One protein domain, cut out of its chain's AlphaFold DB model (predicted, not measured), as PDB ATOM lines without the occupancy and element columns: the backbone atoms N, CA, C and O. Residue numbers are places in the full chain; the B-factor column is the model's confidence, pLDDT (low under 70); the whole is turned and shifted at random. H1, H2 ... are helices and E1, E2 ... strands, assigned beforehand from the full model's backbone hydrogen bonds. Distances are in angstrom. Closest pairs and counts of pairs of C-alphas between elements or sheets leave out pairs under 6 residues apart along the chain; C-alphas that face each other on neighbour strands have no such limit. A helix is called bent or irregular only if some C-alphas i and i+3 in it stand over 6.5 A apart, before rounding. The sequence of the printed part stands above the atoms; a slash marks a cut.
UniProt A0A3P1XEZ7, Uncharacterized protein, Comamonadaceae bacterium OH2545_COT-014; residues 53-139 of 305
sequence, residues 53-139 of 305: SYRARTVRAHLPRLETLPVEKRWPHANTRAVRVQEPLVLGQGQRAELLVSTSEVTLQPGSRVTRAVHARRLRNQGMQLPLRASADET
ATOM      1  N   SER A  53      41.880  -8.708 166.501       40.47
ATOM      2  CA  SER A  53      40.875  -8.074 167.352       40.47
ATOM      3  C   SER A  53      41.484  -7.096 168.373       40.47
ATOM      4  O   SER A  53      40.816  -6.124 168.751       40.47
ATOM      5  N   TYR A  54      42.770  -7.255 168.732       39.97
ATOM      6  CA  TYR A  54      43.496  -6.314 169.596       39.97
ATOM      7  C   TYR A  54      43.390  -4.857 169.101       39.97
ATOM      8  O   TYR A  54      43.328  -3.921 169.902       39.97
ATOM      9  N   ARG A  55      43.271  -4.628 167.780       45.31
ATOM     10  CA  ARG A  55      43.247  -3.271 167.199       45.31
ATOM     11  C   ARG A  55      41.873  -2.701 166.861       45.31
ATOM     12  O   ARG A  55      41.729  -1.476 166.902       45.31
ATOM     13  N   ALA A  56      40.850  -3.536 166.674       42.09
ATOM     14  CA  ALA A  56      39.462  -3.067 166.741       42.09
ATOM     15  C   ALA A  56      39.164  -2.493 168.146       42.09
ATOM     16  O   ALA A  56      38.512  -1.454 168.280       42.09
ATOM     17  N   ARG A  57      39.772  -3.072 169.198       41.47
ATOM     18  CA  ARG A  57      39.745  -2.512 170.559       41.47
ATOM     19  C   ARG A  57      40.520  -1.201 170.717       41.47
ATOM     20  O   ARG A  57      40.165  -0.433 171.599       41.47
ATOM     21  N   THR A  58      41.516  -0.865 169.889       44.28
ATOM     22  CA  THR A  58      42.271   0.398 170.055       44.28
ATOM     23  C   THR A  58      41.484   1.630 169.594       44.28
ATOM     24  O   THR A  58      41.599   2.692 170.202       44.28
ATOM     25  N   VAL A  59      40.625   1.514 168.570       47.59
ATOM     26  CA  VAL A  59      39.634   2.572 168.277       47.59
ATOM     27  C   VAL A  59      38.611   2.634 169.412       47.59
ATOM     28  O   VAL A  59      38.285   3.725 169.879       47.59
ATOM     29  N   ARG A  60      38.210   1.471 169.949       47.22
ATOM     30  CA  ARG A  60      37.339   1.364 171.128       47.22
ATOM     31  C   ARG A  60      37.941   1.953 172.407       47.22
ATOM     32  O   ARG A  60      37.211   2.501 173.211       47.22
ATOM     33  N   ALA A  61      39.260   1.944 172.566       48.53
ATOM     34  CA  ALA A  61      39.948   2.610 173.671       48.53
ATOM     35  C   ALA A  61      39.870   4.145 173.566       48.53
ATOM     36  O   ALA A  61      39.972   4.847 174.570       48.53
ATOM     37  N   HIS A  62      39.649   4.679 172.359       51.31
ATOM     38  CA  HIS A  62      39.361   6.095 172.137       51.31
ATOM     39  C   HIS A  62      37.859   6.408 172.077       51.31
ATOM     40  O   HIS A  62      37.510   7.581 172.213       51.31
ATOM     41  N   LEU A  63      36.978   5.402 171.945       53.84
ATOM     42  CA  LEU A  63      35.521   5.590 171.956       53.84
ATOM     43  C   LEU A  63      35.021   6.335 173.203       53.84
ATOM     44  O   LEU A  63      34.235   7.247 172.998       53.84
ATOM     45  N   PRO A  64      35.509   6.109 174.441       54.31
ATOM     46  CA  PRO A  64      35.047   6.865 175.609       54.31
ATOM     47  C   PRO A  64      35.225   8.386 175.481       54.31
ATOM     48  O   PRO A  64      34.390   9.150 175.948       54.31
ATOM     49  N   ARG A  65      36.285   8.851 174.796       56.72
ATOM     50  CA  ARG A  65      36.503  10.285 174.505       56.72
ATOM     51  C   ARG A  65      35.659  10.804 173.336       56.72
ATOM     52  O   ARG A  65      35.564  12.009 173.139       56.72
ATOM     53  N   LEU A  66      35.100   9.911 172.525       54.28
ATOM     54  CA  LEU A  66      34.251  10.239 171.376       54.28
ATOM     55  C   LEU A  66      32.767  10.116 171.727       54.28
ATOM     56  O   LEU A  66      31.952  10.865 171.204       54.28
ATOM     57  N   GLU A  67      32.428   9.263 172.689       55.75
ATOM     58  CA  GLU A  67      31.125   9.165 173.342       55.75
ATOM     59  C   GLU A  67      30.799  10.396 174.196       55.75
ATOM     60  O   GLU A  67      29.629  10.636 174.491       55.75
ATOM     61  N   THR A  68      31.796  11.212 174.545       61.59
ATOM     62  CA  THR A  68      31.581  12.518 175.182       61.59
ATOM     63  C   THR A  68      31.273  13.631 174.176       61.59
ATOM     64  O   THR A  68      30.939  14.736 174.593       61.59
ATOM     65  N   LEU A  69      31.399  13.387 172.862       63.31
ATOM     66  CA  LEU A  69      31.030  14.387 171.858       63.31
ATOM     67  C   LEU A  69      29.504  14.549 171.815       63.31
ATOM     68  O   LEU A  69      28.785  13.537 171.871       63.31
ATOM     69  N   PRO A  70      29.007  15.795 171.681       62.12
ATOM     70  CA  PRO A  70      27.590  16.037 171.469       62.12
ATOM     71  C   PRO A  70      27.133  15.311 170.202       62.12
ATOM     72  O   PRO A  70      27.846  15.254 169.199       62.12
ATOM     73  N   VAL A  71      25.952  14.701 170.284       70.31
ATOM     74  CA  VAL A  71      25.335  14.041 169.134       70.31
ATOM     75  C   VAL A  71      24.807  15.122 168.209       70.31
ATOM     76  O   VAL A  71      23.913  15.883 168.579       70.31
ATOM     77  N   GLU A  72      25.347  15.165 167.000       69.31
ATOM     78  CA  GLU A  72      24.897  16.092 165.974       69.31
ATOM     79  C   GLU A  72      23.730  15.463 165.213       69.31
ATOM     80  O   GLU A  72      23.870  14.415 164.579       69.31
ATOM     81  N   LYS A  73      22.558  16.104 165.277       58.47
ATOM     82  CA  LYS A  73      21.360  15.676 164.528       58.47
ATOM     83  C   LYS A  73      21.426  16.052 163.048       58.47
ATOM     84  O   LYS A  73      20.668  15.536 162.236       58.47
ATOM     85  N   ARG A  74      22.296  16.997 162.688       63.84
ATOM     86  CA  ARG A  74      22.476  17.490 161.320       63.84
ATOM     87  C   ARG A  74      23.948  17.808 161.114       63.84
ATOM     88  O   ARG A  74      24.605  18.225 162.058       63.84
ATOM     89  N   TRP A  75      24.457  17.613 159.897       72.44
ATOM     90  CA  TRP A  75      25.861  17.893 159.591       72.44
ATOM     91  C   TRP A  75      26.192  19.359 159.934       72.44
ATOM     92  O   TRP A  75      25.632  20.251 159.289       72.44
ATOM     93  N   PRO A  76      27.041  19.624 160.945       62.81
ATOM     94  CA  PRO A  76      27.035  20.919 161.618       62.81
ATOM     95  C   PRO A  76      27.599  22.032 160.731       62.81
ATOM     96  O   PRO A  76      26.980  23.083 160.660       62.81
ATOM     97  N   HIS A  77      28.682  21.797 159.973       67.00
ATOM     98  CA  HIS A  77      29.225  22.713 158.951       67.00
ATOM     99  C   HIS A  77      30.115  21.955 157.946       67.00
ATOM    100  O   HIS A  77      30.506  20.821 158.193       67.00
ATOM    101  N   ALA A  78      30.501  22.567 156.820       63.75
ATOM    102  CA  ALA A  78      31.322  21.905 155.791       63.75
ATOM    103  C   ALA A  78      32.696  21.396 156.285       63.75
ATOM    104  O   ALA A  78      33.279  20.526 155.641       63.75
ATOM    105  N   ASN A  79      33.211  21.917 157.406       68.69
ATOM    106  CA  ASN A  79      34.510  21.549 157.961       68.69
ATOM    107  C   ASN A  79      34.420  21.370 159.484       68.69
ATOM    108  O   ASN A  79      34.505  22.343 160.235       68.69
ATOM    109  N   THR A  80      34.234  20.134 159.943       76.62
ATOM    110  CA  THR A  80      34.065  19.831 161.372       76.62
ATOM    111  C   THR A  80      35.177  18.915 161.866       76.62
ATOM    112  O   THR A  80      35.439  17.873 161.281       76.62
ATOM    113  N   ARG A  81      35.847  19.268 162.969       80.81
ATOM    114  CA  ARG A  81      36.951  18.444 163.496       80.81
ATOM    115  C   ARG A  81      36.492  17.041 163.882       80.81
ATOM    116  O   ARG A  81      37.062  16.060 163.422       80.81
ATOM    117  N   ALA A  82      35.453  16.937 164.699       82.62
ATOM    118  CA  ALA A  82      34.927  15.655 165.137       82.62
ATOM    119  C   ALA A  82      33.404  15.669 165.084       82.62
ATOM    120  O   ALA A  82      32.783  16.611 165.571       82.62
ATOM    121  N   VAL A  83      32.823  14.633 164.489       84.06
ATOM    122  CA  VAL A  83      31.375  14.476 164.347       84.06
ATOM    123  C   VAL A  83      30.967  13.141 164.949       84.06
ATOM    124  O   VAL A  83      31.558  12.105 164.633       84.06
ATOM    125  N   ARG A  84      29.934  13.175 165.792       83.75
ATOM    126  CA  ARG A  84      29.248  11.986 166.285       83.75
ATOM    127  C   ARG A  84      27.811  11.984 165.787       83.75
ATOM    128  O   ARG A  84      27.081  12.942 166.033       83.75
ATOM    129  N   VAL A  85      27.406  10.895 165.143       85.00
ATOM    130  CA  VAL A  85      26.043  10.711 164.622       85.00
ATOM    131  C   VAL A  85      25.455   9.408 165.165       85.00
ATOM    132  O   VAL A  85      26.177   8.448 165.421       85.00
ATOM    133  N   GLN A  86      24.146   9.376 165.393       85.88
ATOM    134  CA  GLN A  86      23.428   8.164 165.821       85.88
ATOM    135  C   GLN A  86      22.429   7.658 164.775       85.88
ATOM    136  O   GLN A  86      21.965   6.525 164.863       85.88
ATOM    137  N   GLU A  87      22.129   8.477 163.772       87.56
ATOM    138  CA  GLU A  87      21.257   8.161 162.645       87.56
ATOM    139  C   GLU A  87      22.087   7.816 161.395       87.56
ATOM    140  O   GLU A  87      23.281   8.139 161.343       87.56
ATOM    141  N   PRO A  88      21.498   7.139 160.392       90.25
ATOM    142  CA  PRO A  88      22.163   6.915 159.114       90.25
ATOM    143  C   PRO A  88      22.647   8.232 158.500       90.25
ATOM    144  O   PRO A  88      21.890   9.197 158.394       90.25
ATOM    145  N   LEU A  89      23.910   8.267 158.081       91.88
ATOM    146  CA  LEU A  89      24.549   9.458 157.537       91.88
ATOM    147  C   LEU A  89      25.075   9.192 156.133       91.88
ATOM    148  O   LEU A  89      25.879   8.288 155.915       91.88
ATOM    149  N   VAL A  90      24.691  10.050 155.197       92.12
ATOM    150  CA  VAL A  90      25.300  10.111 153.870       92.12
ATOM    151  C   VAL A  90      26.196  11.339 153.824       92.12
ATOM    152  O   VAL A  90      25.714  12.467 153.917       92.12
ATOM    153  N   LEU A  91      27.502  11.110 153.715       91.12
ATOM    154  CA  LEU A  91      28.491  12.160 153.557       91.12
ATOM    155  C   LEU A  91      28.664  12.457 152.066       91.12
ATOM    156  O   LEU A  91      29.278  11.680 151.336       91.12
ATOM    157  N   GLY A  92      28.081  13.567 151.629       87.62
ATOM    158  CA  GLY A  92      28.061  14.026 150.248       87.62
ATOM    159  C   GLY A  92      29.269  14.879 149.855       87.62
ATOM    160  O   GLY A  92      30.196  15.129 150.635       87.62
ATOM    161  N   GLN A  93      29.239  15.361 148.614       87.31
ATOM    162  CA  GLN A  93      30.300  16.176 148.030       87.31
ATOM    163  C   GLN A  93      30.584  17.438 148.861       87.31
ATOM    164  O   GLN A  93      29.681  18.181 149.242       87.31
ATOM    165  N   GLY A  94      31.866  17.701 149.126       85.19
ATOM    166  CA  GLY A  94      32.318  18.911 149.817       85.19
ATOM    167  C   GLY A  94      32.184  18.872 151.340       85.19
ATOM    168  O   GLY A  94      32.753  19.737 152.005       85.19
ATOM    169  N   GLN A  95      31.515  17.865 151.909       89.31
ATOM    170  CA  GLN A  95      31.452  17.670 153.356       89.31
ATOM    171  C   GLN A  95      32.758  17.054 153.873       89.31
ATOM    172  O   GLN A  95      33.270  16.074 153.316       89.31
ATOM    173  N   ARG A  96      33.321  17.652 154.931       89.88
ATOM    174  CA  ARG A  96      34.622  17.265 155.488       89.88
ATOM    175  C   ARG A  96      34.576  17.102 156.998       89.88
ATOM    176  O   ARG A  96      34.089  17.986 157.705       89.88
ATOM    177  N   ALA A  97      35.170  16.016 157.477       89.44
ATOM    178  CA  ALA A  97      35.493  15.849 158.884       89.44
ATOM    179  C   ALA A  97      36.931  15.367 159.091       89.44
ATOM    180  O   ALA A  97      37.504  14.712 158.223       89.44
ATOM    181  N   GLU A  98      37.538  15.660 160.241       87.31
ATOM    182  CA  GLU A  98      38.783  14.966 160.601       87.31
ATOM    183  C   GLU A  98      38.459  13.585 161.170       87.31
ATOM    184  O   GLU A  98      39.049  12.583 160.764       87.31
ATOM    185  N   LEU A  99      37.475  13.530 162.066       86.31
ATOM    186  CA  LEU A  99      37.041  12.332 162.761       86.31
ATOM    187  C   LEU A  99      35.525  12.163 162.659       86.31
ATOM    188  O   LEU A  99      34.773  13.078 162.995       86.31
ATOM    189  N   LEU A 100      35.084  10.981 162.241       89.44
ATOM    190  CA  LEU A 100      33.668  10.634 162.154       89.44
ATOM    191  C   LEU A 100      33.398   9.350 162.934       89.44
ATOM    192  O   LEU A 100      34.014   8.320 162.667       89.44
ATOM    193  N   VAL A 101      32.471   9.414 163.883       88.62
ATOM    194  CA  VAL A 101      32.004   8.253 164.644       88.62
ATOM    195  C   VAL A 101      30.493   8.152 164.514       88.62
ATOM    196  O   VAL A 101      29.780   9.117 164.781       88.62
ATOM    197  N   SER A 102      29.997   6.984 164.130       88.94
ATOM    198  CA  SER A 102      28.569   6.703 164.059       88.94
ATOM    199  C   SER A 102      28.229   5.387 164.742       88.94
ATOM    200  O   SER A 102      28.943   4.402 164.592       88.94
ATOM    201  N   THR A 103      27.113   5.340 165.466       87.69
ATOM    202  CA  THR A 103      26.525   4.070 165.944       87.69
ATOM    203  C   THR A 103      25.560   3.458 164.922       87.69
ATOM    204  O   THR A 103      24.891   2.466 165.205       87.69
ATOM    205  N   SER A 104      25.458   4.069 163.741       90.81
ATOM    206  CA  SER A 104      24.582   3.677 162.643       90.81
ATOM    207  C   SER A 104      25.387   3.527 161.347       90.81
ATOM    208  O   SER A 104      26.611   3.369 161.368       90.81
ATOM    209  N   GLU A 105      24.694   3.520 160.217       93.56
ATOM    210  CA  GLU A 105      25.281   3.441 158.889       93.56
ATOM    211  C   GLU A 105      25.907   4.773 158.459       93.56
ATOM    212  O   GLU A 105      25.344   5.847 158.674       93.56
ATOM    213  N   VAL A 106      27.078   4.696 157.829       95.38
ATOM    214  CA  VAL A 106      27.751   5.820 157.176       95.38
ATOM    215  C   VAL A 106      28.024   5.451 155.726       95.38
ATOM    216  O   VAL A 106      28.716   4.473 155.455       95.38
ATOM    217  N   THR A 107      27.539   6.268 154.795       96.56
ATOM    218  CA  THR A 107      27.908   6.198 153.378       96.56
ATOM    219  C   THR A 107      28.810   7.373 153.028       96.56
ATOM    220  O   THR A 107      28.408   8.525 153.158       96.56
ATOM    221  N   LEU A 108      30.022   7.087 152.563       95.94
ATOM    222  CA  LEU A 108      30.962   8.073 152.039       95.94
ATOM    223  C   LEU A 108      30.806   8.145 150.520       95.94
ATOM    224  O   LEU A 108      31.204   7.216 149.815       95.94
ATOM    225  N   GLN A 109      30.215   9.232 150.028       94.94
ATOM    226  CA  GLN A 109      30.002   9.449 148.597       94.94
ATOM    227  C   GLN A 109      31.215  10.112 147.934       94.94
ATOM    228  O   GLN A 109      32.049  10.715 148.632       94.94
ATOM    229  N   PRO A 110      31.307  10.076 146.591       93.12
ATOM    230  CA  PRO A 110      32.334  10.801 145.866       93.12
ATOM    231  C   PRO A 110      32.409  12.280 146.269       93.12
ATOM    232  O   PRO A 110      31.405  12.981 146.380       93.12
ATOM    233  N   GLY A 111      33.628  12.761 146.519       88.12
ATOM    234  CA  GLY A 111      33.884  14.149 146.918       88.12
ATOM    235  C   GLY A 111      33.696  14.465 148.408       88.12
ATOM    236  O   GLY A 111      33.941  15.609 148.805       88.12
ATOM    237  N   SER A 112      33.314  13.490 149.235       92.50
ATOM    238  CA  SER A 112      33.399  13.592 150.697       92.50
ATOM    239  C   SER A 112      34.838  13.407 151.199       92.50
ATOM    240  O   SER A 112      35.701  12.890 150.484       92.50
ATOM    241  N   ARG A 113      35.158  13.861 152.419       91.62
ATOM    242  CA  ARG A 113      36.503  13.655 152.985       91.62
ATOM    243  C   ARG A 113      36.481  13.437 154.491       91.62
ATOM    244  O   ARG A 113      36.049  14.310 155.237       91.62
ATOM    245  N   VAL A 114      37.059  12.320 154.928       91.31
ATOM    246  CA  VAL A 114      37.430  12.084 156.329       91.31
ATOM    247  C   VAL A 114      38.940  11.890 156.397       91.31
ATOM    248  O   VAL A 114      39.468  11.036 155.693       91.31
ATOM    249  N   THR A 115      39.662  12.702 157.174       89.12
ATOM    250  CA  THR A 115      41.139  12.737 157.081       89.12
ATOM    251  C   THR A 115      41.862  11.866 158.105       89.12
ATOM    252  O   THR A 115      42.903  11.298 157.779       89.12
ATOM    253  N   ARG A 116      41.345  11.734 159.333       86.00
ATOM    254  CA  ARG A 116      42.055  11.069 160.437       86.00
ATOM    255  C   ARG A 116      41.521   9.674 160.720       86.00
ATOM    256  O   ARG A 116      42.306   8.727 160.735       86.00
ATOM    257  N   ALA A 117      40.219   9.543 160.968       88.62
ATOM    258  CA  ALA A 117      39.596   8.240 161.175       88.62
ATOM    259  C   ALA A 117      38.077   8.266 160.972       88.62
ATOM    260  O   ALA A 117      37.426   9.283 161.208       88.62
ATOM    261  N   VAL A 118      37.528   7.117 160.585       93.06
ATOM    262  CA  VAL A 118      36.083   6.879 160.526       93.06
ATOM    263  C   VAL A 118      35.738   5.579 161.247       93.06
ATOM    264  O   VAL A 118      36.426   4.575 161.082       93.06
ATOM    265  N   HIS A 119      34.680   5.606 162.049       92.81
ATOM    266  CA  HIS A 119      34.091   4.432 162.677       92.81
ATOM    267  C   HIS A 119      32.571   4.480 162.531       92.81
ATOM    268  O   HIS A 119      31.971   5.536 162.730       92.81
ATOM    269  N   ALA A 120      31.951   3.360 162.179       92.56
ATOM    270  CA  ALA A 120      30.504   3.248 162.028       92.56
ATOM    271  C   ALA A 120      30.011   1.863 162.467       92.56
ATOM    272  O   ALA A 120      30.796   0.922 162.537       92.56
ATOM    273  N   ARG A 121      28.705   1.671 162.661       90.56
ATOM    274  CA  ARG A 121      28.166   0.303 162.759       90.56
ATOM    275  C   ARG A 121      28.272  -0.412 161.410       90.56
ATOM    276  O   ARG A 121      28.674  -1.571 161.341       90.56
ATOM    277  N   ARG A 122      27.941   0.312 160.336       94.31
ATOM    278  CA  ARG A 122      28.101  -0.107 158.937       94.31
ATOM    279  C   ARG A 122      28.742   1.020 158.146       94.31
ATOM    280  O   ARG A 122      28.330   2.167 158.289       94.31
ATOM    281  N   LEU A 123      29.734   0.706 157.323       96.94
ATOM    282  CA  LEU A 123      30.441   1.687 156.506       96.94
ATOM    283  C   LEU A 123      30.347   1.307 155.032       96.94
ATOM    284  O   LEU A 123      30.741   0.210 154.651       96.94
ATOM    285  N   ARG A 124      29.890   2.229 154.190       98.00
ATOM    286  CA  ARG A 124      29.906   2.089 152.735       98.00
ATOM    287  C   ARG A 124      30.805   3.156 152.130       98.00
ATOM    288  O   ARG A 124      30.607   4.341 152.382       98.00
ATOM    289  N   ASN A 125      31.791   2.746 151.343       97.75
ATOM    290  CA  ASN A 125      32.735   3.639 150.684       97.75
ATOM    291  C   ASN A 125      32.563   3.568 149.167       97.75
ATOM    292  O   ASN A 125      32.852   2.537 148.564       97.75
ATOM    293  N   GLN A 126      32.126   4.668 148.554       96.50
ATOM    294  CA  GLN A 126      31.822   4.740 147.123       96.50
ATOM    295  C   GLN A 126      33.044   5.158 146.298       96.50
ATOM    296  O   GLN A 126      33.069   6.227 145.689       96.50
ATOM    297  N   GLY A 127      34.111   4.361 146.363       94.31
ATOM    298  CA  GLY A 127      35.300   4.583 145.537       94.31
ATOM    299  C   GLY A 127      36.235   5.689 146.037       94.31
ATOM    300  O   GLY A 127      37.039   6.221 145.277       94.31
ATOM    301  N   MET A 128      36.129   6.071 147.314       95.06
ATOM    302  CA  MET A 128      36.916   7.164 147.892       95.06
ATOM    303  C   MET A 128      38.171   6.678 148.620       95.06
ATOM    304  O   MET A 128      38.288   5.518 149.019       95.06
ATOM    305  N   GLN A 129      39.112   7.599 148.840       96.19
ATOM    306  CA  GLN A 129      40.223   7.396 149.765       96.19
ATOM    307  C   GLN A 129      39.704   7.452 151.205       96.19
ATOM    308  O   GLN A 129      39.347   8.520 151.706       96.19
ATOM    309  N   LEU A 130      39.708   6.304 151.876       96.31
ATOM    310  CA  LEU A 130      39.481   6.213 153.310       96.31
ATOM    311  C   LEU A 130      40.646   6.862 154.079       96.31
ATOM    312  O   LEU A 130      41.785   6.877 153.589       96.31
ATOM    313  N   PRO A 131      40.389   7.377 155.296       92.75
ATOM    314  CA  PRO A 131      41.447   7.831 156.191       92.75
ATOM    315  C   PRO A 131      42.420   6.694 156.535       92.75
ATOM    316  O   PRO A 131      42.155   5.517 156.288       92.75
ATOM    317  N   LEU A 132      43.526   7.040 157.202       86.88
ATOM    318  CA  LEU A 132      44.538   6.074 157.653       86.88
ATOM    319  C   LEU A 132      43.937   4.906 158.460       86.88
ATOM    320  O   LEU A 132      44.492   3.808 158.472       86.88
ATOM    321  N   ARG A 133      42.822   5.153 159.160       90.44
ATOM    322  CA  ARG A 133      42.086   4.154 159.940       90.44
ATOM    323  C   ARG A 133      40.592   4.257 159.659       90.44
ATOM    324  O   ARG A 133      39.985   5.279 159.973       90.44
ATOM    325  N   ALA A 134      40.004   3.188 159.143       94.50
ATOM    326  CA  ALA A 134      38.559   3.046 159.039       94.50
ATOM    327  C   ALA A 134      38.118   1.754 159.728       94.50
ATOM    328  O   ALA A 134      38.786   0.730 159.625       94.50
ATOM    329  N   SER A 135      36.998   1.775 160.435       95.12
ATOM    330  CA  SER A 135      36.447   0.557 161.023       95.12
ATOM    331  C   SER A 135      34.929   0.534 160.981       95.12
ATOM    332  O   SER A 135      34.280   1.580 160.953       95.12
ATOM    333  N   ALA A 136      34.369  -0.672 160.988       93.00
ATOM    334  CA  ALA A 136      32.950  -0.885 161.200       93.00
ATOM    335  C   ALA A 136      32.708  -2.015 162.203       93.00
ATOM    336  O   ALA A 136      33.506  -2.945 162.270       93.00
ATOM    337  N   ASP A 137      31.625  -1.961 162.975       88.88
ATOM    338  CA  ASP A 137      31.288  -3.068 163.882       88.88
ATOM    339  C   ASP A 137      30.794  -4.292 163.105       88.88
ATOM    340  O   ASP A 137      31.228  -5.414 163.354       88.88
ATOM    341  N   GLU A 138      29.912  -4.083 162.125       92.06
ATOM    342  CA  GLU A 138      29.284  -5.161 161.362       92.06
ATOM    343  C   GLU A 138      29.911  -5.302 159.978       92.06
ATOM    344  O   GLU A 138      30.616  -6.269 159.699       92.06
ATOM    345  N   THR A 139      29.647  -4.340 159.094       95.19
ATOM    346  CA  THR A 139      29.977  -4.463 157.671       95.19
ATOM    347  C   THR A 139      30.711  -3.242 157.149       95.19
ATOM    348  O   THR A 139      30.375  -2.103 157.476       95.19
TER     349      THR A 139
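AT A GLANCE: This is residues 53 to 139 of the 305 residues of an uncharacterized protein of Comamonadaceae bacterium OH2545_COT-014 (UniProt A0A3P1XEZ7). The chain is wound in stacked turns, a short solenoid of parallel strands, with one helix, H1, across the outside of one wall. That wall holds E1, E3, the first part of E5 and E6; a second, smaller wall holds E2, E4 and the last residues of E5, and residues 67 to 78 pass over the E1 end of the stack. The printed part has 87 residues, with one named helix followed by six named strands, H1 E1 E2 E3 E4 E5 E6, in one branched, twisted parallel sheet; the class is mixed, helices and strands. It is compact, with a radius of gyration of the C-alphas of 11.8 A and spans of 33 by 28 by 20 A.

HOW THE PARTS SIT: H1, residues 53 to 66, is on the sheet at a height over the sheet of 9.9 A, over E6, residues 133 to 139, and only just over E5, residues 113 to 125, with 3 C-alphas. On the local plane H1 and E6 stand at 79 degrees, across the strands; their closest C-alphas, Ala 56 and Ser 135, are 7.4 A apart. H1 is only just irregular: C-alphas 61 and 64 are 6.8 A apart. In H1, 5 of 10 O i to N i+4 pairs and 8 of 11 O i to N i+3 pairs are within hydrogen-bond range. E1, residues 79 to 85, is parallel to E3, residues 96 to 102, at 9 degrees, with N 83 and O 99 at 2.9 A. E2, residues 89 to 91, is parallel to E4, residues 105 to 108, with N 91 and O 107 at 2.8 A. E5 bends by 139 degrees at residue 118 and has three parallel neighbours: E3 and E4 on one side, E6 on the other side. N 102 and O 119 are 2.8 A apart, N 108 and O 124 2.8 A, and N 135 and O 118 2.9 A.

IN THESE COORDINATES: H1 begins at C-alpha 53, (40.875, -8.074, 167.352), and spans 19.9 A. E1, from C-alpha 79 at (34.510, 21.549, 157.961), spans 15.3 A and E3 14.9 A; E2 and E4 are shorter. E5, 13 residues, spans 10.9 A from first to last C-alpha. E6 spans 15.0 A and ends at C-alpha 139, (29.977, -4.463, 157.671).

THE WHOLE: The two C-alphas farthest apart, those of Tyr 54 and His 77, are 34.1 A apart. The printed part has no cut. The link from H1 to E1 is long, 12 residues. Mean pLDDT of the printed part is 79.8; residues 53 to 70, 72 to 74 and 76 to 79 are under 70.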